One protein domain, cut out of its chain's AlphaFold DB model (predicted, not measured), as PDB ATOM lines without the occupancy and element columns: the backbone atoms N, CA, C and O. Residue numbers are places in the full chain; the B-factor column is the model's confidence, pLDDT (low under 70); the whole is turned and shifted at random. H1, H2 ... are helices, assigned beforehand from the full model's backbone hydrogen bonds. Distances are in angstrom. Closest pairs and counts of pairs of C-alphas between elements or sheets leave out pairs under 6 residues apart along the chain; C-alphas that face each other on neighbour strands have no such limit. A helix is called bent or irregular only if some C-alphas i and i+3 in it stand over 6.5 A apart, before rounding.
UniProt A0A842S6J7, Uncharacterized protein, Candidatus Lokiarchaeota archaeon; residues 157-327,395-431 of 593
ATOM      1  N   SER A 157      34.976  22.894 -19.815       83.44
ATOM      2  CA  SER A 157      34.372  22.423 -21.068       83.44
ATOM      3  C   SER A 157      33.493  23.505 -21.709       83.44
ATOM      4  O   SER A 157      33.494  23.684 -22.926       83.44
ATOM      5  N   PHE A 158      32.780  24.274 -20.882       86.69
ATOM      6  CA  PHE A 158      31.939  25.378 -21.331       86.69
ATOM      7  C   PHE A 158      32.767  26.566 -21.843       86.69
ATOM      8  O   PHE A 158      32.461  27.111 -22.907       86.69
ATOM      9  N   PHE A 159      33.847  26.944 -21.151       87.31
ATOM     10  CA  PHE A 159      34.719  28.024 -21.623       87.31
ATOM     11  C   PHE A 159      35.447  27.656 -22.914       87.31
ATOM     12  O   PHE A 159      35.529  28.479 -23.827       87.31
ATOM     13  N   LEU A 160      35.921  26.412 -23.019       83.44
ATOM     14  CA  LEU A 160      36.556  25.894 -24.224       83.44
ATOM     15  C   LEU A 160      35.590  25.907 -25.410       83.44
ATOM     16  O   LEU A 160      35.980  26.320 -26.497       83.44
ATOM     17  N   PHE A 161      34.316  25.568 -25.200       85.69
ATOM     18  CA  PHE A 161      33.299  25.648 -26.248       85.69
ATOM     19  C   PHE A 161      33.042  27.094 -26.712       85.69
ATOM     20  O   PHE A 161      32.963  27.375 -27.910       85.69
ATOM     21  N   LEU A 162      32.955  28.052 -25.784       87.94
ATOM     22  CA  LEU A 162      32.833  29.472 -26.141       87.94
ATOM     23  C   LEU A 162      34.081  29.988 -26.873       87.94
ATOM     24  O   LEU A 162      33.967  30.732 -27.851       87.94
ATOM     25  N   SER A 163      35.267  29.560 -26.437       83.88
ATOM     26  CA  SER A 163      36.533  29.853 -27.107       83.88
ATOM     27  C   SER A 163      36.579  29.238 -28.509       83.88
ATOM     28  O   SER A 163      37.067  29.881 -29.435       83.88
ATOM     29  N   PHE A 164      36.039  28.033 -28.703       83.00
ATOM     30  CA  PHE A 164      35.935  27.388 -30.011       83.00
ATOM     31  C   PHE A 164      35.119  28.232 -30.994       83.00
ATOM     32  O   PHE A 164      35.577  28.502 -32.106       83.00
ATOM     33  N   LEU A 165      33.950  28.732 -30.573       84.06
ATOM     34  CA  LEU A 165      33.125  29.616 -31.407       84.06
ATOM     35  C   LEU A 165      33.893  30.869 -31.846       84.06
ATOM     36  O   LEU A 165      33.779  31.304 -32.995       84.06
ATOM     37  N   TRP A 166      34.700  31.439 -30.950       83.88
ATOM     38  CA  TRP A 166      35.563  32.568 -31.280       83.88
ATOM     39  C   TRP A 166      36.653  32.196 -32.295       83.88
ATOM     40  O   TRP A 166      36.811  32.892 -33.302       83.88
ATOM     41  N   ILE A 167      37.360  31.083 -32.087       79.75
ATOM     42  CA  ILE A 167      38.426  30.626 -32.991       79.75
ATOM     43  C   ILE A 167      37.858  30.299 -34.378       79.75
ATOM     44  O   ILE A 167      38.483  30.638 -35.385       79.75
ATOM     45  N   LEU A 168      36.658  29.724 -34.472       79.94
ATOM     46  CA  LEU A 168      35.980  29.459 -35.744       79.94
ATOM     47  C   LEU A 168      35.726  30.765 -36.515       79.94
ATOM     48  O   LEU A 168      36.057  30.875 -37.701       79.94
ATOM     49  N   LEU A 169      35.204  31.793 -35.840       77.38
ATOM     50  CA  LEU A 169      34.972  33.110 -36.441       77.38
ATOM     51  C   LEU A 169      36.276  33.788 -36.877       77.38
ATOM     52  O   LEU A 169      36.333  34.375 -37.965       77.38
ATOM     53  N   LEU A 170      37.320  33.694 -36.051       76.69
ATOM     54  CA  LEU A 170      38.652  34.202 -36.363       76.69
ATOM     55  C   LEU A 170      39.224  33.507 -37.608       76.69
ATOM     56  O   LEU A 170      39.671  34.179 -38.539       76.69
ATOM     57  N   SER A 171      39.124  32.181 -37.664       76.94
ATOM     58  CA  SER A 171      39.637  31.338 -38.749       76.94
ATOM     59  C   SER A 171      38.906  31.600 -40.067       76.94
ATOM     60  O   SER A 171      39.538  31.863 -41.089       76.94
ATOM     61  N   SER A 172      37.570  31.681 -40.045       76.69
ATOM     62  CA  SER A 172      36.762  32.075 -41.212       76.69
ATOM     63  C   SER A 172      37.199  33.429 -41.786       76.69
ATOM     64  O   SER A 172      37.267  33.646 -43.001       76.69
ATOM     65  N   ARG A 173      37.543  34.374 -40.911       75.50
ATOM     66  CA  ARG A 173      37.986  35.707 -41.322       75.50
ATOM     67  C   ARG A 173      39.401  35.691 -41.866       75.50
ATOM     68  O   ARG A 173      39.643  36.347 -42.881       75.50
ATOM     69  N   PHE A 174      40.292  34.930 -41.244       76.31
ATOM     70  CA  PHE A 174      41.634  34.705 -41.755       76.31
ATOM     71  C   PHE A 174      41.596  34.066 -43.151       76.31
ATOM     72  O   PHE A 174      42.260  34.559 -44.061       76.31
ATOM     73  N   TYR A 175      40.715  33.088 -43.378       78.56
ATOM     74  CA  TYR A 175      40.458  32.507 -44.697       78.56
ATOM     75  C   TYR A 175      40.037  33.561 -45.736       78.56
ATOM     76  O   TYR A 175      40.617  33.644 -46.819       78.56
ATOM     77  N   ILE A 176      39.081  34.441 -45.407       74.31
ATOM     78  CA  ILE A 176      38.663  35.531 -46.311       74.31
ATOM     79  C   ILE A 176      39.823  36.501 -46.602       74.31
ATOM     80  O   ILE A 176      39.914  37.031 -47.713       74.31
ATOM     81  N   TYR A 177      40.694  36.770 -45.626       75.81
ATOM     82  CA  TYR A 177      41.868  37.625 -45.822       75.81
ATOM     83  C   TYR A 177      42.908  36.975 -46.723       75.81
ATOM     84  O   TYR A 177      43.302  37.595 -47.710       75.81
ATOM     85  N   SER A 178      43.275  35.729 -46.422       80.12
ATOM     86  CA  SER A 178      44.150  34.901 -47.252       80.12
ATOM     87  C   SER A 178      43.640  34.876 -48.694       80.12
ATOM     88  O   SER A 178      44.383  35.168 -49.634       80.12
ATOM     89  N   ARG A 179      42.325  34.707 -48.873       78.88
ATOM     90  CA  ARG A 179      41.676  34.780 -50.179       78.88
ATOM     91  C   ARG A 179      41.842  36.115 -50.885       78.88
ATOM     92  O   ARG A 179      42.293  36.142 -52.023       78.88
ATOM     93  N   LYS A 180      41.455  37.218 -50.241       77.69
ATOM     94  CA  LYS A 180      41.528  38.557 -50.849       77.69
ATOM     95  C   LYS A 180      42.955  38.946 -51.207       77.69
ATOM     96  O   LYS A 180      43.166  39.598 -52.222       77.69
ATOM     97  N   PHE A 181      43.915  38.578 -50.368       78.06
ATOM     98  CA  PHE A 181      45.316  38.877 -50.617       78.06
ATOM     99  C   PHE A 181      45.849  38.060 -51.797       78.06
ATOM    100  O   PHE A 181      46.444  38.627 -52.713       78.06
ATOM    101  N   SER A 182      45.547  36.760 -51.834       82.69
ATOM    102  CA  SER A 182      45.961  35.874 -52.926       82.69
ATOM    103  C   SER A 182      45.378  36.326 -54.271       82.69
ATOM    104  O   SER A 182      46.121  36.476 -55.239       82.69
ATOM    105  N   THR A 183      44.090  36.694 -54.326       77.00
ATOM    106  CA  THR A 183      43.475  37.211 -55.565       77.00
ATOM    107  C   THR A 183      43.978  38.596 -55.971       77.00
ATOM    108  O   THR A 183      44.087  38.902 -57.158       77.00
ATOM    109  N   GLN A 184      44.336  39.462 -55.019       80.06
ATOM    110  CA  GLN A 184      44.983  40.741 -55.335       80.06
ATOM    111  C   GLN A 184      46.358  40.546 -55.976       80.06
ATOM    112  O   GLN A 184      46.719  41.289 -56.891       80.06
ATOM    113  N   ILE A 185      47.127  39.555 -55.520       79.75
ATOM    114  CA  ILE A 185      48.403  39.204 -56.145       79.75
ATOM    115  C   ILE A 185      48.157  38.626 -57.539       79.75
ATOM    116  O   ILE A 185      48.759  39.096 -58.505       79.75
ATOM    117  N   GLU A 186      47.223  37.683 -57.663       77.62
ATOM    118  CA  GLU A 186      46.856  37.051 -58.934       77.62
ATOM    119  C   GLU A 186      46.441  38.093 -59.990       77.62
ATOM    120  O   GLU A 186      47.010  38.158 -61.081       77.62
ATOM    121  N   THR A 187      45.520  38.997 -59.650       73.50
ATOM    122  CA  THR A 187      45.036  40.044 -60.568       73.50
ATOM    123  C   THR A 187      46.144  41.008 -61.006       73.50
ATOM    124  O   THR A 187      46.175  41.432 -62.165       73.50
ATOM    125  N   ARG A 188      47.099  41.343 -60.125       75.44
ATOM    126  CA  ARG A 188      48.280  42.153 -60.489       75.44
ATOM    127  C   ARG A 188      49.223  41.412 -61.439       75.44
ATOM    128  O   ARG A 188      49.857  42.054 -62.286       75.44
ATOM    129  N   LEU A 189      49.316  40.089 -61.316       70.50
ATOM    130  CA  LEU A 189      50.124  39.251 -62.198       70.50
ATOM    131  C   LEU A 189      49.476  39.100 -63.580       70.50
ATOM    132  O   LEU A 189      50.178  39.274 -64.578       70.50
ATOM    133  N   ILE A 190      48.154  38.904 -63.642       64.94
ATOM    134  CA  ILE A 190      47.385  38.732 -64.887       64.94
ATOM    135  C   ILE A 190      47.319  40.020 -65.723       64.94
ATOM    136  O   ILE A 190      47.469  39.962 -66.942       64.94
ATOM    137  N   LYS A 191      47.184  41.204 -65.099       56.44
ATOM    138  CA  LYS A 191      47.038  42.504 -65.802       56.44
ATOM    139  C   LYS A 191      48.179  42.870 -66.764       56.44
ATOM    140  O   LYS A 191      48.013  43.766 -67.587       56.44
ATOM    141  N   LYS A 192      49.338  42.209 -66.687       53.19
ATOM    142  CA  LYS A 192      50.412  42.337 -67.685       53.19
ATOM    143  C   LYS A 192      50.865  40.943 -68.108       53.19
ATOM    144  O   LYS A 192      51.813  40.398 -67.540       53.19
ATOM    145  N   TYR A 193      50.186  40.377 -69.103       54.53
ATOM    146  CA  TYR A 193      50.540  39.097 -69.711       54.53
ATOM    147  C   TYR A 193      51.968  39.143 -70.274       54.53
ATOM    148  O   TYR A 193      52.213  39.636 -71.370       54.53
ATOM    149  N   SER A 194      52.923  38.626 -69.507       64.19
ATOM    150  CA  SER A 194      54.314  38.436 -69.919       64.19
ATOM    151  C   SER A 194      54.696  36.981 -69.668       64.19
ATOM    152  O   SER A 194      54.281  36.390 -68.670       64.19
ATOM    153  N   ALA A 195      55.465  36.391 -70.585       68.25
ATOM    154  CA  ALA A 195      55.885  34.991 -70.498       68.25
ATOM    155  C   ALA A 195      56.666  34.694 -69.203       68.25
ATOM    156  O   ALA A 195      56.488  33.634 -68.610       68.25
ATOM    157  N   SER A 196      57.441  35.664 -68.703       70.62
ATOM    158  CA  SER A 196      58.163  35.562 -67.430       70.62
ATOM    159  C   SER A 196      57.237  35.416 -66.218       70.62
ATOM    160  O   SER A 196      57.519  34.626 -65.323       70.62
ATOM    161  N   ARG A 197      56.099  36.122 -66.186       71.56
ATOM    162  CA  ARG A 197      55.127  36.019 -65.083       71.56
ATOM    163  C   ARG A 197      54.338  34.718 -65.111       71.56
ATOM    164  O   ARG A 197      54.003  34.199 -64.056       71.56
ATOM    165  N   PHE A 198      54.057  34.188 -66.300       73.69
ATOM    166  CA  PHE A 198      53.431  32.873 -66.442       73.69
ATOM    167  C   PHE A 198      54.363  31.753 -65.959       73.69
ATOM    168  O   PHE A 198      53.927  30.866 -65.231       73.69
ATOM    169  N   LEU A 199      55.654  31.842 -66.293       77.31
ATOM    170  CA  LEU A 199      56.672  30.925 -65.779       77.31
ATOM    171  C   LEU A 199      56.806  31.033 -64.250       77.31
ATOM    172  O   LEU A 199      56.861  30.018 -63.563       77.31
ATOM    173  N   GLY A 200      56.753  32.256 -63.707       79.00
ATOM    174  CA  GLY A 200      56.699  32.490 -62.263       79.00
ATOM    175  C   GLY A 200      55.485  31.838 -61.592       79.00
ATOM    176  O   GLY A 200      55.648  31.141 -60.594       79.00
ATOM    177  N   ALA A 201      54.284  31.991 -62.158       78.62
ATOM    178  CA  ALA A 201      53.067  31.369 -61.626       78.62
ATOM    179  C   ALA A 201      53.138  29.830 -61.623       78.62
ATOM    180  O   ALA A 201      52.635  29.204 -60.698       78.62
ATOM    181  N   LEU A 202      53.812  29.229 -62.607       82.06
ATOM    182  CA  LEU A 202      54.012  27.779 -62.690       82.06
ATOM    183  C   LEU A 202      54.991  27.249 -61.631       82.06
ATOM    184  O   LEU A 202      54.776  26.169 -61.090       82.06
ATOM    185  N   ILE A 203      56.058  27.995 -61.331       85.19
ATOM    186  CA  ILE A 203      57.095  27.581 -60.367       85.19
ATOM    187  C   ILE A 203      56.660  27.837 -58.917       85.19
ATOM    188  O   ILE A 203      57.049  27.097 -58.015       85.19
ATOM    189  N   THR A 204      55.845  28.870 -58.683       85.50
ATOM    190  CA  THR A 204      55.488  29.329 -57.330       85.50
ATOM    191  C   THR A 204      54.901  28.231 -56.426       85.50
ATOM    192  O   THR A 204      55.342  28.169 -55.284       85.50
ATOM    193  N   PRO A 205      53.980  27.348 -56.868       86.06
ATOM    194  CA  PRO A 205      53.470  26.254 -56.033       86.06
ATOM    195  C   PRO A 205      54.571  25.363 -55.450       86.06
ATOM    196  O   PRO A 205      54.605  25.122 -54.247       86.06
ATOM    197  N   PHE A 206      55.523  24.940 -56.286       87.38
ATOM    198  CA  PHE A 206      56.643  24.100 -55.862       87.38
ATOM    199  C   PHE A 206      57.589  24.854 -54.930       87.38
ATOM    200  O   PHE A 206      57.991  24.321 -53.899       87.38
ATOM    201  N   PHE A 207      57.885  26.116 -55.254       89.19
ATOM    202  CA  PHE A 207      58.691  26.977 -54.393       89.19
ATOM    203  C   PHE A 207      58.045  27.167 -53.013       89.19
ATOM    204  O   PHE A 207      58.720  27.033 -51.997       89.19
ATOM    205  N   LEU A 208      56.734  27.425 -52.958       87.81
ATOM    206  CA  LEU A 208      56.002  27.580 -51.702       87.81
ATOM    207  C   LEU A 208      55.981  26.284 -50.891       87.81
ATOM    208  O   LEU A 208      56.182  26.355 -49.686       87.81
ATOM    209  N   ILE A 209      55.816  25.114 -51.518       87.81
ATOM    210  CA  ILE A 209      55.946  23.827 -50.815       87.81
ATOM    211  C   ILE A 209      57.336  23.698 -50.185       87.81
ATOM    212  O   ILE A 209      57.434  23.385 -49.001       87.81
ATOM    213  N   SER A 210      58.408  23.969 -50.938       88.62
ATOM    214  CA  SER A 210      59.773  23.917 -50.399       88.62
ATOM    215  C   SER A 210      59.949  24.870 -49.215       88.62
ATOM    216  O   SER A 210      60.512  24.483 -48.195       88.62
ATOM    217  N   VAL A 211      59.412  26.089 -49.311       91.31
ATOM    218  CA  VAL A 211      59.418  27.058 -48.206       91.31
ATOM    219  C   VAL A 211      58.631  26.536 -46.999       91.31
ATOM    220  O   VAL A 211      59.113  26.650 -45.878       91.31
ATOM    221  N   LEU A 212      57.460  25.921 -47.195       89.69
ATOM    222  CA  LEU A 212      56.653  25.347 -46.111       89.69
ATOM    223  C   LEU A 212      57.372  24.193 -45.401       89.69
ATOM    224  O   LEU A 212      57.311  24.105 -44.176       89.69
ATOM    225  N   VAL A 213      58.096  23.348 -46.142       90.69
ATOM    226  CA  VAL A 213      58.947  22.291 -45.567       90.69
ATOM    227  C   VAL A 213      60.073  22.896 -44.736       90.69
ATOM    228  O   VAL A 213      60.273  22.475 -43.601       90.69
ATOM    229  N   ILE A 214      60.767  23.914 -45.252       91.69
ATOM    230  CA  ILE A 214      61.837  24.600 -44.514       91.69
ATOM    231  C   ILE A 214      61.288  25.234 -43.231       91.69
ATOM    232  O   ILE A 214      61.874  25.058 -42.169       91.69
ATOM    233  N   ILE A 215      60.145  25.925 -43.307       90.56
ATOM    234  CA  ILE A 215      59.489  26.527 -42.138       90.56
ATOM    235  C   ILE A 215      59.098  25.451 -41.122       90.56
ATOM    236  O   ILE A 215      59.311  25.643 -39.931       90.56
ATOM    237  N   SER A 216      58.551  24.321 -41.574       89.25
ATOM    238  CA  SER A 216      58.182  23.193 -40.714       89.25
ATOM    239  C   SER A 216      59.392  22.605 -39.979       89.25
ATOM    240  O   SER A 216      59.357  22.435 -38.761       89.25
ATOM    241  N   LEU A 217      60.497  22.367 -40.692       90.38
ATOM    242  CA  LEU A 217      61.742  21.864 -40.105       90.38
ATOM    243  C   LEU A 217      62.374  22.872 -39.141       90.38
ATOM    244  O   LEU A 217      62.839  22.491 -38.065       90.38
ATOM    245  N   PHE A 218      62.362  24.156 -39.502       91.19
ATOM    246  CA  PHE A 218      62.816  25.227 -38.622       91.19
ATOM    247  C   PHE A 218      61.964  25.287 -37.353       91.19
ATOM    248  O   PHE A 218      62.509  25.317 -36.256       91.19
ATOM    249  N   TYR A 219      60.636  25.227 -37.487       89.25
ATOM    250  CA  TYR A 219      59.711  25.235 -36.356       89.25
ATOM    251  C   TYR A 219      59.902  24.015 -35.453       89.25
ATOM    252  O   TYR A 219      59.910  24.160 -34.236       89.25
ATOM    253  N   ARG A 220      60.145  22.826 -36.024       89.69
ATOM    254  CA  ARG A 220      60.535  21.644 -35.248       89.69
ATOM    255  C   ARG A 220      61.804  21.880 -34.454       89.69
ATOM    256  O   ARG A 220      61.812  21.627 -33.259       89.69
ATOM    257  N   THR A 221      62.858  22.344 -35.113       88.88
ATOM    258  CA  THR A 221      64.152  22.574 -34.459       88.88
ATOM    259  C   THR A 221      64.011  23.605 -33.343       88.88
ATOM    260  O   THR A 221      64.532  23.405 -32.253       88.88
ATOM    261  N   PHE A 222      63.239  24.665 -33.588       87.94
ATOM    262  CA  PHE A 222      62.929  25.690 -32.600       87.94
ATOM    263  C   PHE A 222      62.155  25.140 -31.396       87.94
ATOM    264  O   PHE A 222      62.498  25.476 -30.271       87.94
ATOM    265  N   LEU A 223      61.139  24.295 -31.614       87.06
ATOM    266  CA  LEU A 223      60.377  23.684 -30.524       87.06
ATOM    267  C   LEU A 223      61.233  22.733 -29.690       87.06
ATOM    268  O   LEU A 223      61.242  22.856 -28.476       87.06
ATOM    269  N   VAL A 224      62.030  21.875 -30.333       87.56
ATOM    270  CA  VAL A 224      62.949  20.969 -29.626       87.56
ATOM    271  C   VAL A 224      63.975  21.747 -28.802       87.56
ATOM    272  O   VAL A 224      64.211  21.406 -27.651       87.56
ATOM    273  N   PHE A 225      64.548  22.811 -29.366       87.75
ATOM    274  CA  PHE A 225      65.439  23.707 -28.628       87.75
ATOM    275  C   PHE A 225      64.715  24.356 -27.440       87.75
ATOM    276  O   PHE A 225      65.243  24.426 -26.334       87.75
ATOM    277  N   LEU A 226      63.480  24.818 -27.640       84.00
ATOM    278  CA  LEU A 226      62.699  25.440 -26.580       84.00
ATOM    279  C   LEU A 226      62.376  24.445 -25.457       84.00
ATOM    280  O   LEU A 226      62.553  24.786 -24.293       84.00
ATOM    281  N   SER A 227      61.950  23.224 -25.769       85.31
ATOM    282  CA  SER A 227      61.613  22.224 -24.755       85.31
ATOM    283  C   SER A 227      62.850  21.630 -24.079       85.31
ATOM    284  O   SER A 227      62.953  21.689 -22.857       85.31
ATOM    285  N   LEU A 228      63.814  21.107 -24.835       85.31
ATOM    286  CA  LEU A 228      64.941  20.358 -24.266       85.31
ATOM    287  C   LEU A 228      66.141  21.220 -23.870       85.31
ATOM    288  O   LEU A 228      66.802  20.882 -22.897       85.31
ATOM    289  N   ASP A 229      66.434  22.311 -24.579       84.44
ATOM    290  CA  ASP A 229      67.620  23.126 -24.275       84.44
ATOM    291  C   ASP A 229      67.283  24.331 -23.396       84.44
ATOM    292  O   ASP A 229      68.081  24.714 -22.544       84.44
ATOM    293  N   PHE A 230      66.110  24.942 -23.580       83.56
ATOM    294  CA  PHE A 230      65.709  26.115 -22.807       83.56
ATOM    295  C   PHE A 230      64.950  25.735 -21.530       83.56
ATOM    296  O   PHE A 230      65.391  26.080 -20.437       83.56
ATOM    297  N   LEU A 231      63.836  25.001 -21.641       82.50
ATOM    298  CA  LEU A 231      62.981  24.675 -20.490       82.50
ATOM    299  C   LEU A 231      63.575  23.606 -19.558       82.50
ATOM    300  O   LEU A 231      63.323  23.628 -18.352       82.50
ATOM    301  N   ALA A 232      64.395  22.685 -20.074       83.88
ATOM    302  CA  ALA A 232      64.992  21.643 -19.236       83.88
ATOM    303  C   ALA A 232      66.006  22.184 -18.213       83.88
ATOM    304  O   ALA A 232      66.281  21.503 -17.226       83.88
ATOM    305  N   ILE A 233      66.529  23.403 -18.407       83.44
ATOM    306  CA  ILE A 233      67.423  24.062 -17.442       83.44
ATOM    307  C   ILE A 233      66.684  24.308 -16.115       83.44
ATOM    308  O   ILE A 233      67.264  24.109 -15.048       83.44
ATOM    309  N   GLY A 234      65.411  24.721 -16.167       76.94
ATOM    310  CA  GLY A 234      64.606  25.008 -14.976       76.94
ATOM    311  C   GLY A 234      63.882  23.789 -14.402       76.94
ATOM    312  O   GLY A 234      63.832  23.617 -13.185       76.94
ATOM    313  N   SER A 235      63.321  22.931 -15.260       81.19
ATOM    314  CA  SER A 235      62.509  21.779 -14.835       81.19
ATOM    315  C   SER A 235      62.580  20.625 -15.848       81.19
ATOM    316  O   SER A 235      61.763  20.567 -16.775       81.19
ATOM    317  N   PRO A 236      63.502  19.662 -15.667       83.44
ATOM    318  CA  PRO A 236      63.726  18.578 -16.628       83.44
ATOM    319  C   PRO A 236      62.494  17.695 -16.888       83.44
ATOM    320  O   PRO A 236      62.218  17.345 -18.031       83.44
ATOM    321  N   LEU A 237      61.727  17.363 -15.843       84.88
ATOM    322  CA  LEU A 237      60.550  16.487 -15.949       84.88
ATOM    323  C   LEU A 237      59.398  17.143 -16.726       84.88
ATOM    324  O   LEU A 237      58.767  16.513 -17.571       84.88
ATOM    325  N   GLU A 238      59.133  18.422 -16.463       80.75
ATOM    326  CA  GLU A 238      58.072  19.168 -17.150       80.75
ATOM    327  C   GLU A 238      58.462  19.452 -18.603       80.75
ATOM    328  O   GLU A 238      57.638  19.322 -19.506       80.75
ATOM    329  N   ALA A 239      59.744  19.748 -18.840       83.69
ATOM    330  CA  ALA A 239      60.314  19.910 -20.172       83.69
ATOM    331  C   ALA A 239      60.178  18.641 -21.029       83.69
ATOM    332  O   ALA A 239      59.825  18.732 -22.207       83.69
ATOM    333  N   GLU A 240      60.383  17.455 -20.442       86.25
ATOM    334  CA  GLU A 240      60.118  16.186 -21.124       86.25
ATOM    335  C   GLU A 240      58.632  16.048 -21.487       86.25
ATOM    336  O   GLU A 240      58.305  15.685 -22.618       86.25
ATOM    337  N   GLY A 241      57.724  16.398 -20.569       83.06
ATOM    338  CA  GLY A 241      56.281  16.410 -20.832       83.06
ATOM    339  C   GLY A 241      55.901  17.316 -22.010       83.06
ATOM    340  O   GLY A 241      55.161  16.902 -22.908       83.06
ATOM    341  N   VAL A 242      56.469  18.525 -22.067       83.62
ATOM    342  CA  VAL A 242      56.294  19.457 -23.195       83.62
ATOM    343  C   VAL A 242      56.820  18.842 -24.491       83.62
ATOM    344  O   VAL A 242      56.099  18.809 -25.490       83.62
ATOM    345  N   TYR A 243      58.034  18.289 -24.476       88.00
ATOM    346  CA  TYR A 243      58.642  17.646 -25.642       88.00
ATOM    347  C   TYR A 243      57.809  16.462 -26.162       88.00
ATOM    348  O   TYR A 243      57.592  16.324 -27.370       88.00
ATOM    349  N   GLN A 244      57.283  15.619 -25.270       86.62
ATOM    350  CA  GLN A 244      56.414  14.506 -25.651       86.62
ATOM    351  C   GLN A 244      55.134  15.005 -26.332       86.62
ATOM    352  O   GLN A 244      54.729  14.452 -27.356       86.62
ATOM    353  N   ILE A 245      54.512  16.078 -25.832       82.62
ATOM    354  CA  ILE A 245      53.334  16.691 -26.469       82.62
ATOM    355  C   ILE A 245      53.697  17.267 -27.846       82.62
ATOM    356  O   ILE A 245      52.955  17.083 -28.819       82.62
ATOM    357  N   GLU A 246      54.846  17.935 -27.952       84.81
ATOM    358  CA  GLU A 246      55.352  18.481 -29.212       84.81
ATOM    359  C   GLU A 246      55.535  17.385 -30.269       84.81
ATOM    360  O   GLU A 246      55.060  17.530 -31.400       84.81
ATOM    361  N   MET A 247      56.169  16.268 -29.910       87.56
ATOM    362  CA  MET A 247      56.473  15.189 -30.851       87.56
ATOM    363  C   MET A 247      55.287  14.262 -31.132       87.56
ATOM    364  O   MET A 247      55.145  13.812 -32.267       87.56
ATOM    365  N   ASN A 248      54.419  13.994 -30.154       84.75
ATOM    366  CA  ASN A 248      53.322  13.031 -30.315       84.75
ATOM    367  C   ASN A 248      52.058  13.651 -30.908       84.75
ATOM    368  O   ASN A 248      51.295  12.968 -31.589       84.75
ATOM    369  N   VAL A 249      51.819  14.940 -30.656       80.81
ATOM    370  CA  VAL A 249      50.596  15.615 -31.103       80.81
ATOM    371  C   VAL A 249      50.924  16.613 -32.202       80.81
ATOM    372  O   VAL A 249      50.406  16.515 -33.314       80.81
ATOM    373  N   ILE A 250      51.818  17.563 -31.934       83.75
ATOM    374  CA  ILE A 250      51.976  18.747 -32.784       83.75
ATOM    375  C   ILE A 250      52.693  18.440 -34.095       83.75
ATOM    376  O   ILE A 250      52.197  18.822 -35.159       83.75
ATOM    377  N   MET A 251      53.834  17.750 -34.039       85.81
ATOM    378  CA  MET A 251      54.605  17.424 -35.242       85.81
ATOM    379  C   MET A 251      53.806  16.568 -36.236       85.81
ATOM    380  O   MET A 251      53.737  16.960 -37.405       85.81
ATOM    381  N   PRO A 252      53.125  15.477 -35.825       86.88
ATOM    382  CA  PRO A 252      52.298  14.685 -36.729       86.88
ATOM    383  C   PRO A 252      51.210  15.507 -37.416       86.88
ATOM    384  O   PRO A 252      50.997  15.350 -38.613       86.88
ATOM    385  N   LEU A 253      50.559  16.430 -36.705       82.38
ATOM    386  CA  LEU A 253      49.507  17.282 -37.270       82.38
ATOM    387  C   LEU A 253      50.042  18.315 -38.262       82.38
ATOM    388  O   LEU A 253      49.421  18.580 -39.295       82.38
ATOM    389  N   LEU A 254      51.190  18.913 -37.952       85.06
ATOM    390  CA  LEU A 254      51.846  19.875 -38.828       85.06
ATOM    391  C   LEU A 254      52.314  19.173 -40.113       85.06
ATOM    392  O   LEU A 254      52.037  19.653 -41.215       85.06
ATOM    393  N   TYR A 255      52.917  17.988 -39.993       88.38
ATOM    394  CA  TYR A 255      53.286  17.164 -41.144       88.38
ATOM    395  C   TYR A 255      52.077  16.662 -41.922       88.38
ATOM    396  O   TYR A 255      52.096  16.719 -43.147       88.38
ATOM    397  N   PHE A 256      51.005  16.246 -41.250       86.12
ATOM    398  CA  PHE A 256      49.762  15.855 -41.906       86.12
ATOM    399  C   PHE A 256      49.194  17.004 -42.748       86.12
ATOM    400  O   PHE A 256      48.862  16.805 -43.912       86.12
ATOM    401  N   SER A 257      49.154  18.224 -42.202       85.19
ATOM    402  CA  SER A 257      48.741  19.432 -42.933       85.19
ATOM    403  C   SER A 257      49.635  19.718 -44.147       85.19
ATOM    404  O   SER A 257      49.148  20.052 -45.233       85.19
ATOM    405  N   LEU A 258      50.949  19.532 -43.997       87.62
ATOM    406  CA  LEU A 258      51.916  19.717 -45.077       87.62
ATOM    407  C   LEU A 258      51.721  18.676 -46.190       87.62
ATOM    408  O   LEU A 258      51.639  19.043 -47.363       87.62
ATOM    409  N   VAL A 259      51.579  17.398 -45.830       88.31
ATOM    410  CA  VAL A 259      51.299  16.296 -46.764       88.31
ATOM    411  C   VAL A 259      49.968  16.524 -47.472       88.31
ATOM    412  O   VAL A 259      49.890  16.388 -48.689       88.31
ATOM    413  N   LEU A 260      48.930  16.938 -46.747       85.69
ATOM    414  CA  LEU A 260      47.627  17.260 -47.317       85.69
ATOM    415  C   LEU A 260      47.729  18.400 -48.345       85.69
ATOM    416  O   LEU A 260      47.185  18.299 -49.445       85.69
ATOM    417  N   THR A 261      48.467  19.462 -48.018       84.62
ATOM    418  CA  THR A 261      48.719  20.585 -48.935       84.62
ATOM    419  C   THR A 261      49.455  20.114 -50.190       84.62
ATOM    420  O   THR A 261      49.074  20.470 -51.305       84.62
ATOM    421  N   PHE A 262      50.467  19.259 -50.025       86.88
ATOM    422  CA  PHE A 262      51.206  18.654 -51.129       86.88
ATOM    423  C   PHE A 262      50.306  17.804 -52.037       86.88
ATOM    424  O   PHE A 262      50.326  17.973 -53.256       86.88
ATOM    425  N   VAL A 263      49.465  16.946 -51.451       86.69
ATOM    426  CA  VAL A 263      48.495  16.118 -52.182       86.69
ATOM    427  C   VAL A 263      47.529  16.993 -52.976       86.69
ATOM    428  O   VAL A 263      47.316  16.727 -54.157       86.69
ATOM    429  N   PHE A 264      46.986  18.063 -52.387       83.62
ATOM    430  CA  PHE A 264      46.081  18.957 -53.111       83.62
ATOM    431  C   PHE A 264      46.766  19.689 -54.269       83.62
ATOM    432  O   PHE A 264      46.182  19.752 -55.348       83.62
ATOM    433  N   ILE A 265      48.006  20.161 -54.098       82.00
ATOM    434  CA  ILE A 265      48.763  20.795 -55.192       82.00
ATOM    435  C   ILE A 265      49.023  19.791 -56.327       82.00
ATOM    436  O   ILE A 265      48.851  20.126 -57.498       82.00
ATOM    437  N   ILE A 266      49.382  18.540 -56.014       83.50
ATOM    438  CA  ILE A 266      49.565  17.497 -57.038       83.50
ATOM    439  C   ILE A 266      48.250  17.176 -57.744       83.50
ATOM    440  O   ILE A 266      48.225  17.098 -58.973       83.50
ATOM    441  N   LEU A 267      47.165  16.978 -56.993       79.94
ATOM    442  CA  LEU A 267      45.850  16.671 -57.553       79.94
ATOM    443  C   LEU A 267      45.364  17.794 -58.468       79.94
ATOM    444  O   LEU A 267      44.832  17.524 -59.546       79.94
ATOM    445  N   GLU A 268      45.584  19.045 -58.081       76.88
ATOM    446  CA  GLU A 268      45.246  20.203 -58.896       76.88
ATOM    447  C   GLU A 268      46.133  20.281 -60.152       76.88
ATOM    448  O   GLU A 268      45.633  20.448 -61.270       76.88
ATOM    449  N   PHE A 269      47.442  20.060 -60.027       76.75
ATOM    450  CA  PHE A 269      48.352  20.005 -61.173       76.75
ATOM    451  C   PHE A 269      48.003  18.867 -62.156       76.75
ATOM    452  O   PHE A 269      48.023  19.045 -63.377       76.75
ATOM    453  N   ALA A 270      47.616  17.695 -61.648       76.75
ATOM    454  CA  ALA A 270      47.174  16.566 -62.461       76.75
ATOM    455  C   ALA A 270      45.833  16.854 -63.161       76.75
ATOM    456  O   ALA A 270      45.683  16.595 -64.360       76.75
ATOM    457  N   SER A 271      44.878  17.441 -62.435       71.06
ATOM    458  CA  SER A 271      43.543  17.784 -62.948       71.06
ATOM    459  C   SER A 271      43.602  18.861 -64.034       71.06
ATOM    460  O   SER A 271      42.890  18.781 -65.036       71.06
ATOM    461  N   THR A 272      44.510  19.828 -63.896       68.44
ATOM    462  CA  THR A 272      44.717  20.909 -64.874       68.44
ATOM    463  C   THR A 272      45.421  20.451 -66.150       68.44
ATOM    464  O   THR A 272      45.166  21.004 -67.220       68.44
ATOM    465  N   ARG A 273      46.268  19.412 -66.089       66.50
ATOM    466  CA  ARG A 273      46.998  18.894 -67.261       66.50
ATOM    467  C   ARG A 273      46.109  18.125 -68.245       66.50
ATOM    468  O   ARG A 273      46.429  18.098 -69.432       66.50
ATOM    469  N   ARG A 274      44.997  17.534 -67.788       62.34
ATOM    470  CA  ARG A 274      44.078  16.738 -68.628       62.34
ATOM    471  C   ARG A 274      43.213  17.565 -69.593       62.34
ATOM    472  O   ARG A 274      42.692  16.990 -70.541       62.34
ATOM    473  N   ARG A 275      43.045  18.881 -69.395       59.56
ATOM    474  CA  ARG A 275      42.170  19.732 -70.231       59.56
ATOM    475  C   ARG A 275      42.942  20.917 -70.825       59.56
ATOM    476  O   ARG A 275      43.332  21.839 -70.116       59.56
ATOM    477  N   ALA A 276      43.163  20.898 -72.143       50.56
ATOM    478  CA  ALA A 276      43.971  21.900 -72.850       50.56
ATOM    479  C   ALA A 276      43.381  23.325 -72.792       50.56
ATOM    480  O   ALA A 276      44.135  24.294 -72.699       50.56
ATOM    481  N   GLU A 277      42.050  23.453 -72.773       50.97
ATOM    482  CA  GLU A 277      41.330  24.737 -72.784       50.97
ATOM    483  C   GLU A 277      41.450  25.523 -71.466       50.97
ATOM    484  O   GLU A 277      41.390  26.751 -71.468       50.97
ATOM    485  N   THR A 278      41.688  24.843 -70.340       60.28
ATOM    486  CA  THR A 278      41.785  25.463 -69.006       60.28
ATOM    487  C   THR A 278      43.209  25.490 -68.458       60.28
ATOM    488  O   THR A 278      43.425  25.975 -67.351       60.28
ATOM    489  N   LYS A 279      44.209  25.026 -69.223       65.25
ATOM    490  CA  LYS A 279      45.599  24.867 -68.757       65.25
ATOM    491  C   LYS A 279      46.194  26.160 -68.190       65.25
ATOM    492  O   LYS A 279      46.929  26.128 -67.211       65.25
ATOM    493  N   ARG A 280      45.872  27.309 -68.793       67.25
ATOM    494  CA  ARG A 280      46.365  28.618 -68.335       67.25
ATOM    495  C   ARG A 280      45.639  29.105 -67.081       67.25
ATOM    496  O   ARG A 280      46.311  29.585 -66.177       67.25
ATOM    497  N   SER A 281      44.314  28.951 -67.022       67.75
ATOM    498  CA  SER A 281      43.509  29.255 -65.827       67.75
ATOM    499  C   SER A 281      43.965  28.410 -64.645       67.75
ATOM    500  O   SER A 281      44.264  28.945 -63.587       67.75
ATOM    501  N   GLY A 282      44.149  27.112 -64.875       70.81
ATOM    502  CA  GLY A 282      44.523  26.164 -63.839       70.81
ATOM    503  C   GLY A 282      45.906  26.391 -63.232       70.81
ATOM    504  O   GLY A 282      46.140  26.043 -62.081       70.81
ATOM    505  N   ILE A 283      46.834  27.010 -63.966       76.38
ATOM    506  CA  ILE A 283      48.133  27.421 -63.408       76.38
ATOM    507  C   ILE A 283      47.968  28.611 -62.454       76.38
ATOM    508  O   ILE A 283      48.651  28.672 -61.435       76.38
ATOM    509  N   PHE A 284      47.060  29.545 -62.754       75.75
ATOM    510  CA  PHE A 284      46.752  30.655 -61.849       75.75
ATOM    511  C   PHE A 284      45.896  30.212 -60.653       75.75
ATOM    512  O   PHE A 284      46.115  30.715 -59.557       75.75
ATOM    513  N   ASP A 285      45.009  29.229 -60.827       74.00
ATOM    514  CA  ASP A 285      44.291  28.590 -59.717       74.00
ATOM    515  C   ASP A 285      45.279  27.904 -58.751       74.00
ATOM    516  O   ASP A 285      45.279  28.235 -57.564       74.00
ATOM    517  N   ASN A 286      46.226  27.103 -59.269       79.62
ATOM    518  CA  ASN A 286      47.291  26.470 -58.474       79.62
ATOM    519  C   ASN A 286      48.151  27.501 -57.734       79.62
ATOM    520  O   ASN A 286      48.527  27.311 -56.574       79.62
ATOM    521  N   PHE A 287      48.485  28.601 -58.414       83.12
ATOM    522  CA  PHE A 287      49.221  29.717 -57.829       83.12
ATOM    523  C   PHE A 287      48.457  30.309 -56.639       83.12
ATOM    524  O   PHE A 287      49.012  30.424 -55.547       83.12
ATOM    525  N   THR A 288      47.183  30.651 -56.831       80.56
ATOM    526  CA  THR A 288      46.345  31.274 -55.803       80.56
ATOM    527  C   THR A 288      46.062  30.313 -54.651       80.56
ATOM    528  O   THR A 288      46.134  30.733 -53.496       80.56
ATOM    529  N   PHE A 289      45.823  29.030 -54.931       82.38
ATOM    530  CA  PHE A 289      45.662  27.988 -53.917       82.38
ATOM    531  C   PHE A 289      46.915  27.830 -53.059       82.38
ATOM    532  O   PHE A 289      46.830  27.873 -51.835       82.38
ATOM    533  N   SER A 290      48.087  27.723 -53.685       83.88
ATOM    534  CA  SER A 290      49.355  27.568 -52.963       83.88
ATOM    535  C   SER A 290      49.642  28.777 -52.070       83.88
ATOM    536  O   SER A 290      50.097  28.632 -50.939       83.88
ATOM    537  N   LEU A 291      49.318  29.980 -52.552       85.19
ATOM    538  CA  LEU A 291      49.456  31.225 -51.798       85.19
ATOM    539  C   LEU A 291      48.467  31.278 -50.618       85.19
ATOM    540  O   LEU A 291      48.830  31.668 -49.506       85.19
ATOM    541  N   MET A 292      47.232  30.813 -50.821       83.38
ATOM    542  CA  MET A 292      46.251  30.692 -49.745       83.38
ATOM    543  C   MET A 292      46.682  29.686 -48.679       83.38
ATOM    544  O   MET A 292      46.625  30.006 -47.490       83.38
ATOM    545  N   ALA A 293      47.104  28.493 -49.106       82.88
ATOM    546  CA  ALA A 293      47.572  27.421 -48.239       82.88
ATOM    547  C   ALA A 293      48.790  27.872 -47.429       82.88
ATOM    548  O   ALA A 293      48.831  27.651 -46.223       82.88
ATOM    549  N   PHE A 294      49.711  28.617 -48.049       86.19
ATOM    550  CA  PHE A 294      50.843  29.237 -47.368       86.19
ATOM    551  C   PHE A 294      50.407  30.135 -46.202       86.19
ATOM    552  O   PHE A 294      50.885  29.969 -45.081       86.19
ATOM    553  N   PHE A 295      49.452  31.047 -46.413       83.81
ATOM    554  CA  PHE A 295      48.960  31.883 -45.313       83.81
ATOM    555  C   PHE A 295      48.231  31.088 -44.237       83.81
ATOM    556  O   PHE A 295      48.390  31.385 -43.054       83.81
ATOM    557  N   ILE A 296      47.416  30.108 -44.631       83.94
ATOM    558  CA  ILE A 296      46.690  29.260 -43.680       83.94
ATOM    559  C   ILE A 296      47.676  28.464 -42.822       83.94
ATOM    560  O   ILE A 296      47.476  28.360 -41.617       83.94
ATOM    561  N   PHE A 297      48.773  27.985 -43.404       83.75
ATOM    562  CA  PHE A 297      49.823  27.284 -42.677       83.75
ATOM    563  C   PHE A 297      50.546  28.191 -41.671       83.75
ATOM    564  O   PHE A 297      50.769  27.789 -40.534       83.75
ATOM    565  N   PHE A 298      50.829  29.450 -42.025       82.12
ATOM    566  CA  PHE A 298      51.338  30.436 -41.061       82.12
ATOM    567  C   PHE A 298      50.375  30.662 -39.890       82.12
ATOM    568  O   PHE A 298      50.799  30.735 -38.737       82.12
ATOM    569  N   PHE A 299      49.075  30.752 -40.173       81.38
ATOM    570  CA  PHE A 299      48.058  30.847 -39.129       81.38
ATOM    571  C   PHE A 299      47.996  29.582 -38.270       81.38
ATOM    572  O   PHE A 299      47.869  29.690 -37.055       81.38
ATOM    573  N   GLN A 300      48.151  28.401 -38.872       83.06
ATOM    574  CA  GLN A 300      48.223  27.136 -38.149       83.06
ATOM    575  C   GLN A 300      49.414  27.109 -37.186       83.06
ATOM    576  O   GLN A 300      49.218  26.779 -36.022       83.06
ATOM    577  N   ILE A 301      50.615  27.495 -37.633       83.50
ATOM    578  CA  ILE A 301      51.799  27.592 -36.764       83.50
ATOM    579  C   ILE A 301      51.504  28.523 -35.589       83.50
ATOM    580  O   ILE A 301      51.688  28.131 -34.444       83.50
ATOM    581  N   PHE A 302      50.949  29.708 -35.855       78.38
ATOM    582  CA  PHE A 302      50.576  30.656 -34.805       78.38
ATOM    583  C   PHE A 302      49.582  30.063 -33.788       78.38
ATOM    584  O   PHE A 302      49.779  30.207 -32.582       78.38
ATOM    585  N   GLN A 303      48.540  29.355 -34.241       77.31
ATOM    586  CA  GLN A 303      47.581  28.701 -33.341       77.31
ATOM    587  C   GLN A 303      48.199  27.539 -32.550       77.31
ATOM    588  O   GLN A 303      47.849  27.341 -31.386       77.31
ATOM    589  N   ILE A 304      49.123  26.787 -33.151       78.62
ATOM    590  CA  ILE A 304      49.874  25.720 -32.481       78.62
ATOM    591  C   ILE A 304      50.780  26.306 -31.396       78.62
ATOM    592  O   ILE A 304      50.804  25.785 -30.284       78.62
ATOM    593  N   THR A 305      51.483  27.405 -31.678       76.12
ATOM    594  CA  THR A 305      52.302  28.099 -30.676       76.12
ATOM    595  C   THR A 305      51.436  28.584 -29.512       76.12
ATOM    596  O   THR A 305      51.786  28.370 -28.355       76.12
ATOM    597  N   ILE A 306      50.251  29.145 -29.793       69.44
ATOM    598  CA  ILE A 306      49.278  29.510 -28.749       69.44
ATOM    599  C   ILE A 306      48.820  28.280 -27.956       69.44
ATOM    600  O   ILE A 306      48.652  28.354 -26.743       69.44
ATOM    601  N   PHE A 307      48.571  27.152 -28.618       74.31
ATOM    602  CA  PHE A 307      48.173  25.920 -27.941       74.31
ATOM    603  C   PHE A 307      49.259  25.421 -26.982       74.31
ATOM    604  O   PHE A 307      48.924  25.097 -25.847       74.31
ATOM    605  N   LEU A 308      50.528  25.416 -27.404       73.06
ATOM    606  CA  LEU A 308      51.660  25.000 -26.570       73.06
ATOM    607  C   LEU A 308      51.817  25.862 -25.331       73.06
ATOM    608  O   LEU A 308      51.929  25.336 -24.234       73.06
ATOM    609  N   ILE A 309      51.749  27.179 -25.492       67.62
ATOM    610  CA  ILE A 309      51.880  28.128 -24.377       67.62
ATOM    611  C   ILE A 309      50.727  27.985 -23.373       67.62
ATOM    612  O   ILE A 309      50.840  28.402 -22.227       67.62
ATOM    613  N   LEU A 310      49.604  27.400 -23.790       64.62
ATOM    614  CA  LEU A 310      48.431  27.190 -22.945       64.62
ATOM    615  C   LEU A 310      48.383  25.822 -22.274       64.62
ATOM    616  O   LEU A 310      47.418  25.546 -21.560       64.62
ATOM    617  N   ARG A 311      49.377  24.968 -22.517       71.50
ATOM    618  CA  ARG A 311      49.497  23.689 -21.828       71.50
ATOM    619  C   ARG A 311      50.072  23.904 -20.426       71.50
ATOM    620  O   ARG A 311      51.028  24.670 -20.303       71.50
ATOM    621  N   PRO A 312      49.485  23.278 -19.389       68.75
ATOM    622  CA  PRO A 312      49.948  23.451 -18.015       68.75
ATOM    623  C   PRO A 312      51.423  23.068 -17.868       68.75
ATOM    624  O   PRO A 312      52.164  23.816 -17.244       68.75
ATOM    625  N   GLU A 313      51.869  22.017 -18.564       72.38
ATOM    626  CA  GLU A 313      53.257  21.542 -18.561       72.38
ATOM    627  C   GLU A 313      54.233  22.604 -19.099       72.38
ATOM    628  O   GLU A 313      55.324  22.798 -18.571       72.38
ATOM    629  N   THR A 314      53.833  23.344 -20.137       72.00
ATOM    630  CA  THR A 314      54.652  24.425 -20.706       72.00
ATOM    631  C   THR A 314      54.696  25.632 -19.781       72.00
ATOM    632  O   THR A 314      55.722  26.299 -19.677       72.00
ATOM    633  N   ILE A 315      53.577  25.945 -19.122       69.56
ATOM    634  CA  ILE A 315      53.480  27.086 -18.208       69.56
ATOM    635  C   ILE A 315      54.309  26.833 -16.951       69.56
ATOM    636  O   ILE A 315      55.023  27.739 -16.515       69.56
ATOM    637  N   SER A 316      54.229  25.634 -16.375       69.62
ATOM    638  CA  SER A 316      55.020  25.273 -15.204       69.62
ATOM    639  C   SER A 316      56.514  25.273 -15.537       69.62
ATOM    640  O   SER A 316      57.276  25.970 -14.859       69.62
ATOM    641  N   ALA A 317      56.892  24.706 -16.687       71.62
ATOM    642  CA  ALA A 317      58.275  24.724 -17.151       71.62
ATOM    643  C   ALA A 317      58.804  26.136 -17.468       71.62
ATOM    644  O   ALA A 317      59.969  26.465 -17.237       71.62
ATOM    645  N   LEU A 318      57.953  27.024 -17.991       71.06
ATOM    646  CA  LEU A 318      58.306  28.432 -18.198       71.06
ATOM    647  C   LEU A 318      58.502  29.163 -16.866       71.06
ATOM    648  O   LEU A 318      59.436  29.955 -16.744       71.06
ATOM    649  N   ARG A 319      57.641  28.912 -15.872       69.62
ATOM    650  CA  ARG A 319      57.737  29.522 -14.534       69.62
ATOM    651  C   ARG A 319      58.992  29.068 -13.789       69.62
ATOM    652  O   ARG A 319      59.608  29.894 -13.116       69.62
ATOM    653  N   SER A 320      59.375  27.800 -13.913       71.88
ATOM    654  CA  SER A 320      60.589  27.254 -13.292       71.88
ATOM    655  C   SER A 320      61.861  27.837 -13.924       71.88
ATOM    656  O   SER A 320      62.792  28.205 -13.211       71.88
ATOM    657  N   THR A 321      61.876  27.998 -15.250       71.75
ATOM    658  CA  THR A 321      63.055  28.430 -16.017       71.75
ATOM    659  C   THR A 321      63.261  29.944 -15.993       71.75
ATOM    660  O   THR A 321      64.379  30.423 -15.828       71.75
ATOM    661  N   LEU A 322      62.188  30.723 -16.161       68.56
ATOM    662  CA  LEU A 322      62.254  32.189 -16.206       68.56
ATOM    663  C   LEU A 322      62.096  32.842 -14.823       68.56
ATOM    664  O   LEU A 322      62.263  34.055 -14.695       68.56
ATOM    665  N   GLY A 323      61.761  32.052 -13.799       59.84
ATOM    666  CA  GLY A 323      61.355  32.531 -12.484       59.84
ATOM    667  C   GLY A 323      59.899  33.018 -12.468       59.84
ATOM    668  O   GLY A 323      59.398  33.613 -13.425       59.84
ATOM    669  N   GLY A 324      59.208  32.806 -11.344       54.91
ATOM    670  CA  GLY A 324      57.771  33.085 -11.169       54.91
ATOM    671  C   GLY A 324      57.331  34.557 -11.267       54.91
ATOM    672  O   GLY A 324      56.178  34.853 -10.984       54.91
ATOM    673  N   THR A 325      58.220  35.478 -11.647       53.22
ATOM    674  CA  THR A 325      57.971  36.930 -11.778       53.22
ATOM    675  C   THR A 325      58.455  37.502 -13.119       53.22
ATOM    676  O   THR A 325      58.707  38.704 -13.241       53.22
ATOM    677  N   SER A 326      58.655  36.650 -14.134       53.03
ATOM    678  CA  SER A 326      59.138  37.129 -15.427       53.03
ATOM    679  C   SER A 326      58.037  37.836 -16.236       53.03
ATOM    680  O   SER A 326      57.065  37.240 -16.713       53.03
ATOM    681  N   THR A 327      58.288  39.115 -16.526       58.62
ATOM    682  CA  THR A 327      57.475  39.979 -17.396       58.62
ATOM    683  C   THR A 327      57.290  39.433 -18.818       58.62
ATOM    684  O   THR A 327      56.439  39.918 -19.564       58.62
ATOM    685  N   THR A 395      38.268  17.740 -18.971       77.56
ATOM    686  CA  THR A 395      37.431  16.580 -19.308       77.56
ATOM    687  C   THR A 395      37.812  16.002 -20.674       77.56
ATOM    688  O   THR A 395      38.396  16.693 -21.510       77.56
ATOM    689  N   ILE A 396      37.395  14.765 -20.967       72.69
ATOM    690  CA  ILE A 396      37.560  14.145 -22.297       72.69
ATOM    691  C   ILE A 396      37.042  15.079 -23.403       72.69
ATOM    692  O   ILE A 396      37.735  15.322 -24.388       72.69
ATOM    693  N   PHE A 397      35.869  15.688 -23.210       70.00
ATOM    694  CA  PHE A 397      35.324  16.662 -24.158       70.00
ATOM    695  C   PHE A 397      36.188  17.934 -24.253       70.00
ATOM    696  O   PHE A 397      36.417  18.452 -25.342       70.00
ATOM    697  N   GLY A 398      36.741  18.400 -23.131       66.56
ATOM    698  CA  GLY A 398      37.708  19.497 -23.089       66.56
ATOM    699  C   GLY A 398      39.012  19.206 -23.839       66.56
ATOM    700  O   GLY A 398      39.548  20.109 -24.477       66.56
ATOM    701  N   THR A 399      39.505  17.961 -23.848       69.19
ATOM    702  CA  THR A 399      40.703  17.602 -24.633       69.19
ATOM    703  C   THR A 399      40.468  17.757 -26.137       69.19
ATOM    704  O   THR A 399      41.327  18.294 -26.837       69.19
ATOM    705  N   VAL A 400      39.277  17.378 -26.620       69.38
ATOM    706  CA  VAL A 400      38.868  17.566 -28.019       69.38
ATOM    707  C   VAL A 400      38.733  19.054 -28.335       69.38
ATOM    708  O   VAL A 400      39.261  19.519 -29.337       69.38
ATOM    709  N   LEU A 401      38.115  19.835 -27.448       70.62
ATOM    710  CA  LEU A 401      37.967  21.275 -27.675       70.62
ATOM    711  C   LEU A 401      39.297  22.046 -27.613       70.62
ATOM    712  O   LEU A 401      39.485  23.056 -28.291       70.62
ATOM    713  N   LEU A 402      40.266  21.578 -26.824       70.06
ATOM    714  CA  LEU A 402      41.629  22.112 -26.852       70.06
ATOM    715  C   LEU A 402      42.320  21.830 -28.191       70.06
ATOM    716  O   LEU A 402      43.107  22.664 -28.651       70.06
ATOM    717  N   ALA A 403      42.004  20.696 -28.821       67.06
ATOM    718  CA  ALA A 403      42.520  20.319 -30.131       67.06
ATOM    719  C   ALA A 403      42.017  21.230 -31.267       67.06
ATOM    720  O   ALA A 403      42.670  21.366 -32.305       67.06
ATOM    721  N   ASP A 404      40.902  21.934 -31.062       65.31
ATOM    722  CA  ASP A 404      40.303  22.789 -32.087       65.31
ATOM    723  C   ASP A 404      41.233  23.898 -32.597       65.31
ATOM    724  O   ASP A 404      41.144  24.292 -33.764       65.31
ATOM    725  N   LYS A 405      42.180  24.360 -31.765       69.19
ATOM    726  CA  LYS A 405      43.181  25.374 -32.147       69.19
ATOM    727  C   LYS A 405      43.975  24.964 -33.391       69.19
ATOM    728  O   LYS A 405      44.305  25.818 -34.210       69.19
ATOM    729  N   TYR A 406      44.226  23.670 -33.586       70.75
ATOM    730  CA  TYR A 406      44.896  23.164 -34.786       70.75
ATOM    731  C   TYR A 406      43.945  22.466 -35.771       70.75
ATOM    732  O   TYR A 406      44.159  22.586 -36.980       70.75
ATOM    733  N   ILE A 407      42.875  21.802 -35.307       73.88
ATOM    734  CA  ILE A 407      41.919  21.092 -36.182       73.88
ATOM    735  C   ILE A 407      41.240  22.058 -37.158       73.88
ATOM    736  O   ILE A 407      41.118  21.745 -38.343       73.88
ATOM    737  N   ILE A 408      40.850  23.255 -36.702       74.31
ATOM    738  CA  ILE A 408      40.149  24.231 -37.551       74.31
ATOM    739  C   ILE A 408      41.007  24.635 -38.760       74.31
ATOM    740  O   ILE A 408      40.491  24.771 -39.870       74.31
ATOM    741  N   SER A 409      42.321  24.781 -38.572       71.75
ATOM    742  CA  SER A 409      43.238  25.144 -39.660       71.75
ATOM    743  C   SER A 409      43.353  24.029 -40.703       71.75
ATOM    744  O   SER A 409      43.308  24.306 -41.902       71.75
ATOM    745  N   ILE A 410      43.415  22.766 -40.266       76.25
ATOM    746  CA  ILE A 410      43.415  21.597 -41.160       76.25
ATOM    747  C   ILE A 410      42.088  21.515 -41.924       76.25
ATOM    748  O   ILE A 410      42.082  21.350 -43.143       76.25
ATOM    749  N   LEU A 411      40.961  21.711 -41.234       80.56
ATOM    750  CA  LEU A 411      39.629  21.700 -41.841       80.56
ATOM    751  C   LEU A 411      39.496  22.790 -42.913       80.56
ATOM    752  O   LEU A 411      38.924  22.536 -43.970       80.56
ATOM    753  N   MET A 412      40.084  23.973 -42.709       78.50
ATOM    754  CA  MET A 412      40.129  25.016 -43.742       78.50
ATOM    755  C   MET A 412      40.919  24.598 -44.986       78.50
ATOM    756  O   MET A 412      40.485  24.910 -46.095       78.50
ATOM    757  N   ILE A 413      42.050  23.904 -44.827       76.50
ATOM    758  CA  ILE A 413      42.838  23.392 -45.960       76.50
ATOM    759  C   ILE A 413      42.038  22.323 -46.709       76.50
ATOM    760  O   ILE A 413      41.962  22.379 -47.935       76.50
ATOM    761  N   ILE A 414      41.377  21.409 -45.988       81.94
ATOM    762  CA  ILE A 414      40.478  20.406 -46.580       81.94
ATOM    763  C   ILE A 414      39.347  21.095 -47.344       81.94
ATOM    764  O   ILE A 414      39.119  20.784 -48.508       81.94
ATOM    765  N   PHE A 415      38.658  22.054 -46.722       80.06
ATOM    766  CA  PHE A 415      37.559  22.781 -47.352       80.06
ATOM    767  C   PHE A 415      38.023  23.489 -48.629       80.06
ATOM    768  O   PHE A 415      37.377  23.370 -49.668       80.06
ATOM    769  N   LEU A 416      39.171  24.168 -48.581       77.44
ATOM    770  CA  LEU A 416      39.756  24.826 -49.745       77.44
ATOM    771  C   LEU A 416      40.092  23.813 -50.854       77.44
ATOM    772  O   LEU A 416      39.645  23.989 -51.988       77.44
ATOM    773  N   GLY A 417      40.796  22.727 -50.527       74.75
ATOM    774  CA  GLY A 417      41.157  21.678 -51.484       74.75
ATOM    775  C   GLY A 417      39.936  21.009 -52.123       74.75
ATOM    776  O   GLY A 417      39.877  20.859 -53.343       74.75
ATOM    777  N   VAL A 418      38.905  20.701 -51.330       78.88
ATOM    778  CA  VAL A 418      37.634  20.143 -51.822       78.88
ATOM    779  C   VAL A 418      36.914  21.129 -52.739       78.88
ATOM    780  O   VAL A 418      36.440  20.725 -53.798       78.88
ATOM    781  N   THR A 419      36.846  22.421 -52.395       72.31
ATOM    782  CA  THR A 419      36.169  23.412 -53.254       72.31
ATOM    783  C   THR A 419      36.808  23.535 -54.636       72.31
ATOM    784  O   THR A 419      36.091  23.687 -55.626       72.31
ATOM    785  N   ILE A 420      38.132  23.403 -54.720       69.62
ATOM    786  CA  ILE A 420      38.873  23.396 -55.985       69.62
ATOM    787  C   ILE A 420      38.608  22.101 -56.755       69.62
ATOM    788  O   ILE A 420      38.352  22.127 -57.958       69.62
ATOM    789  N   LEU A 421      38.599  20.959 -56.069       69.62
ATOM    790  CA  LEU A 421      38.336  19.666 -56.697       69.62
ATOM    791  C   LEU A 421      36.918  19.615 -57.294       69.62
ATOM    792  O   LEU A 421      36.741  19.228 -58.450       69.62
ATOM    793  N   VAL A 422      35.923  20.120 -56.554       70.94
ATOM    794  CA  VAL A 422      34.544  20.295 -57.037       70.94
ATOM    795  C   VAL A 422      34.484  21.269 -58.216       70.94
ATOM    796  O   VAL A 422      33.735  21.043 -59.164       70.94
ATOM    797  N   TYR A 423      35.284  22.336 -58.206       64.94
ATOM    798  CA  TYR A 423      35.331  23.303 -59.302       64.94
ATOM    799  C   TYR A 423      35.768  22.673 -60.631       64.94
ATOM    800  O   TYR A 423      35.137  22.915 -61.660       64.94
ATOM    801  N   TYR A 424      36.780  21.801 -60.622       63.59
ATOM    802  CA  TYR A 424      37.249  21.136 -61.844       63.59
ATOM    803  C   TYR A 424      36.262  20.114 -62.430       63.59
ATOM    804  O   TYR A 424      36.408  19.728 -63.598       63.59
ATOM    805  N   LEU A 425      35.199  19.747 -61.701       62.06
ATOM    806  CA  LEU A 425      34.078  19.003 -62.283       62.06
ATOM    807  C   LEU A 425      33.355  19.822 -63.372       62.06
ATOM    808  O   LEU A 425      32.848  19.228 -64.321       62.06
ATOM    809  N   LYS A 426      33.375  21.167 -63.318       56.81
ATOM    810  CA  LYS A 426      32.732  22.054 -64.308       56.81
ATOM    811  C   LYS A 426      33.770  22.982 -64.985       56.81
ATOM    812  O   LYS A 426      34.177  23.977 -64.381       56.81
ATOM    813  N   PRO A 427      34.227  22.693 -66.222       51.91
ATOM    814  CA  PRO A 427      35.318  23.434 -66.865       51.91
ATOM    815  C   PRO A 427      34.918  24.877 -67.198       51.91
ATOM    816  O   PRO A 427      33.819  25.111 -67.691       51.91
ATOM    817  N   ASN A 428      35.809  25.840 -66.936       55.19
ATOM    818  CA  ASN A 428      35.603  27.266 -67.215       55.19
ATOM    819  C   ASN A 428      36.932  27.962 -67.582       55.19
ATOM    820  O   ASN A 428      37.999  27.506 -67.182       55.19
ATOM    821  N   GLN A 429      36.865  29.067 -68.339       49.66
ATOM    822  CA  GLN A 429      38.036  29.756 -68.925       49.66
ATOM    823  C   GLN A 429      38.757  30.742 -67.980       49.66
ATOM    824  O   GLN A 429      39.872  31.170 -68.282       49.66
ATOM    825  N   VAL A 430      38.136  31.114 -66.855       53.91
ATOM    826  CA  VAL A 430      38.658  32.076 -65.864       53.91
ATOM    827  C   VAL A 430      38.910  31.355 -64.541       53.91
ATOM    828  O   VAL A 430      38.180  30.418 -64.221       53.91
ATOM    829  N   SER A 431      39.908  31.795 -63.770       53.41
ATOM    830  CA  SER A 431      40.214  31.220 -62.456       53.41
ATOM    831  C   SER A 431      39.016  31.329 -61.511       53.41
ATOM    832  O   SER A 431      38.267  32.315 -61.531       53.41
TER     833      SER A 431
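Overview. This is residues 157 to 327 and 395 to 431 of the 593 residues of an uncharacterized protein of Candidatus Lokiarchaeota archaeon (UniProt A0A842S6J7). Five long helices or arms form an elongated up-and-down bundle, each running against the one before, with H4 at the core among H1, H2b, H3b and H6. Short H5 packs on H2b and H3a at one end. The 208 printed residues hold helices H1 to H6, no named strand: all helix, only just loose, close to compact, radius of gyration 20.2 A, spans 62 by 36 by 28 A.

Along the chain. H1, residues 157 to 190, 48.5 A, begins at C-alpha (34.372, 22.423, -21.068). H2, 195 to 233, and H3, 236 to 273, each one helix by hydrogen bonds, are bent: C-alphas 202 and 205 are 6.9 A apart, 248 and 251 6.7 A. Their arms are H2a, H2b, H3a, H3b. H4, 276 to 309, 49.5 A, is irregular: C-alphas 277 and 280 are 7.8 A apart. H5 is 312 to 322; H6, 396 to 424, ends at C-alpha (37.249, 21.136, -61.844).

Arrangement. Hairpin H3b and H4 has closest C-alphas Thr 272 and Gly 282, 5.4 A. H4 touches H6, closest C-alphas Gln 300 and Ser 409, 5.6 A. O i to N i+4 pairs are incomplete in H2b (21 of 25), H4 (27 of 30), H6 (22 of 25).

Size, cuts and confidence. Residues 328 to 394 are cut out, 30.9 A between C-alphas. Mean pLDDT of the printed part is 76.9.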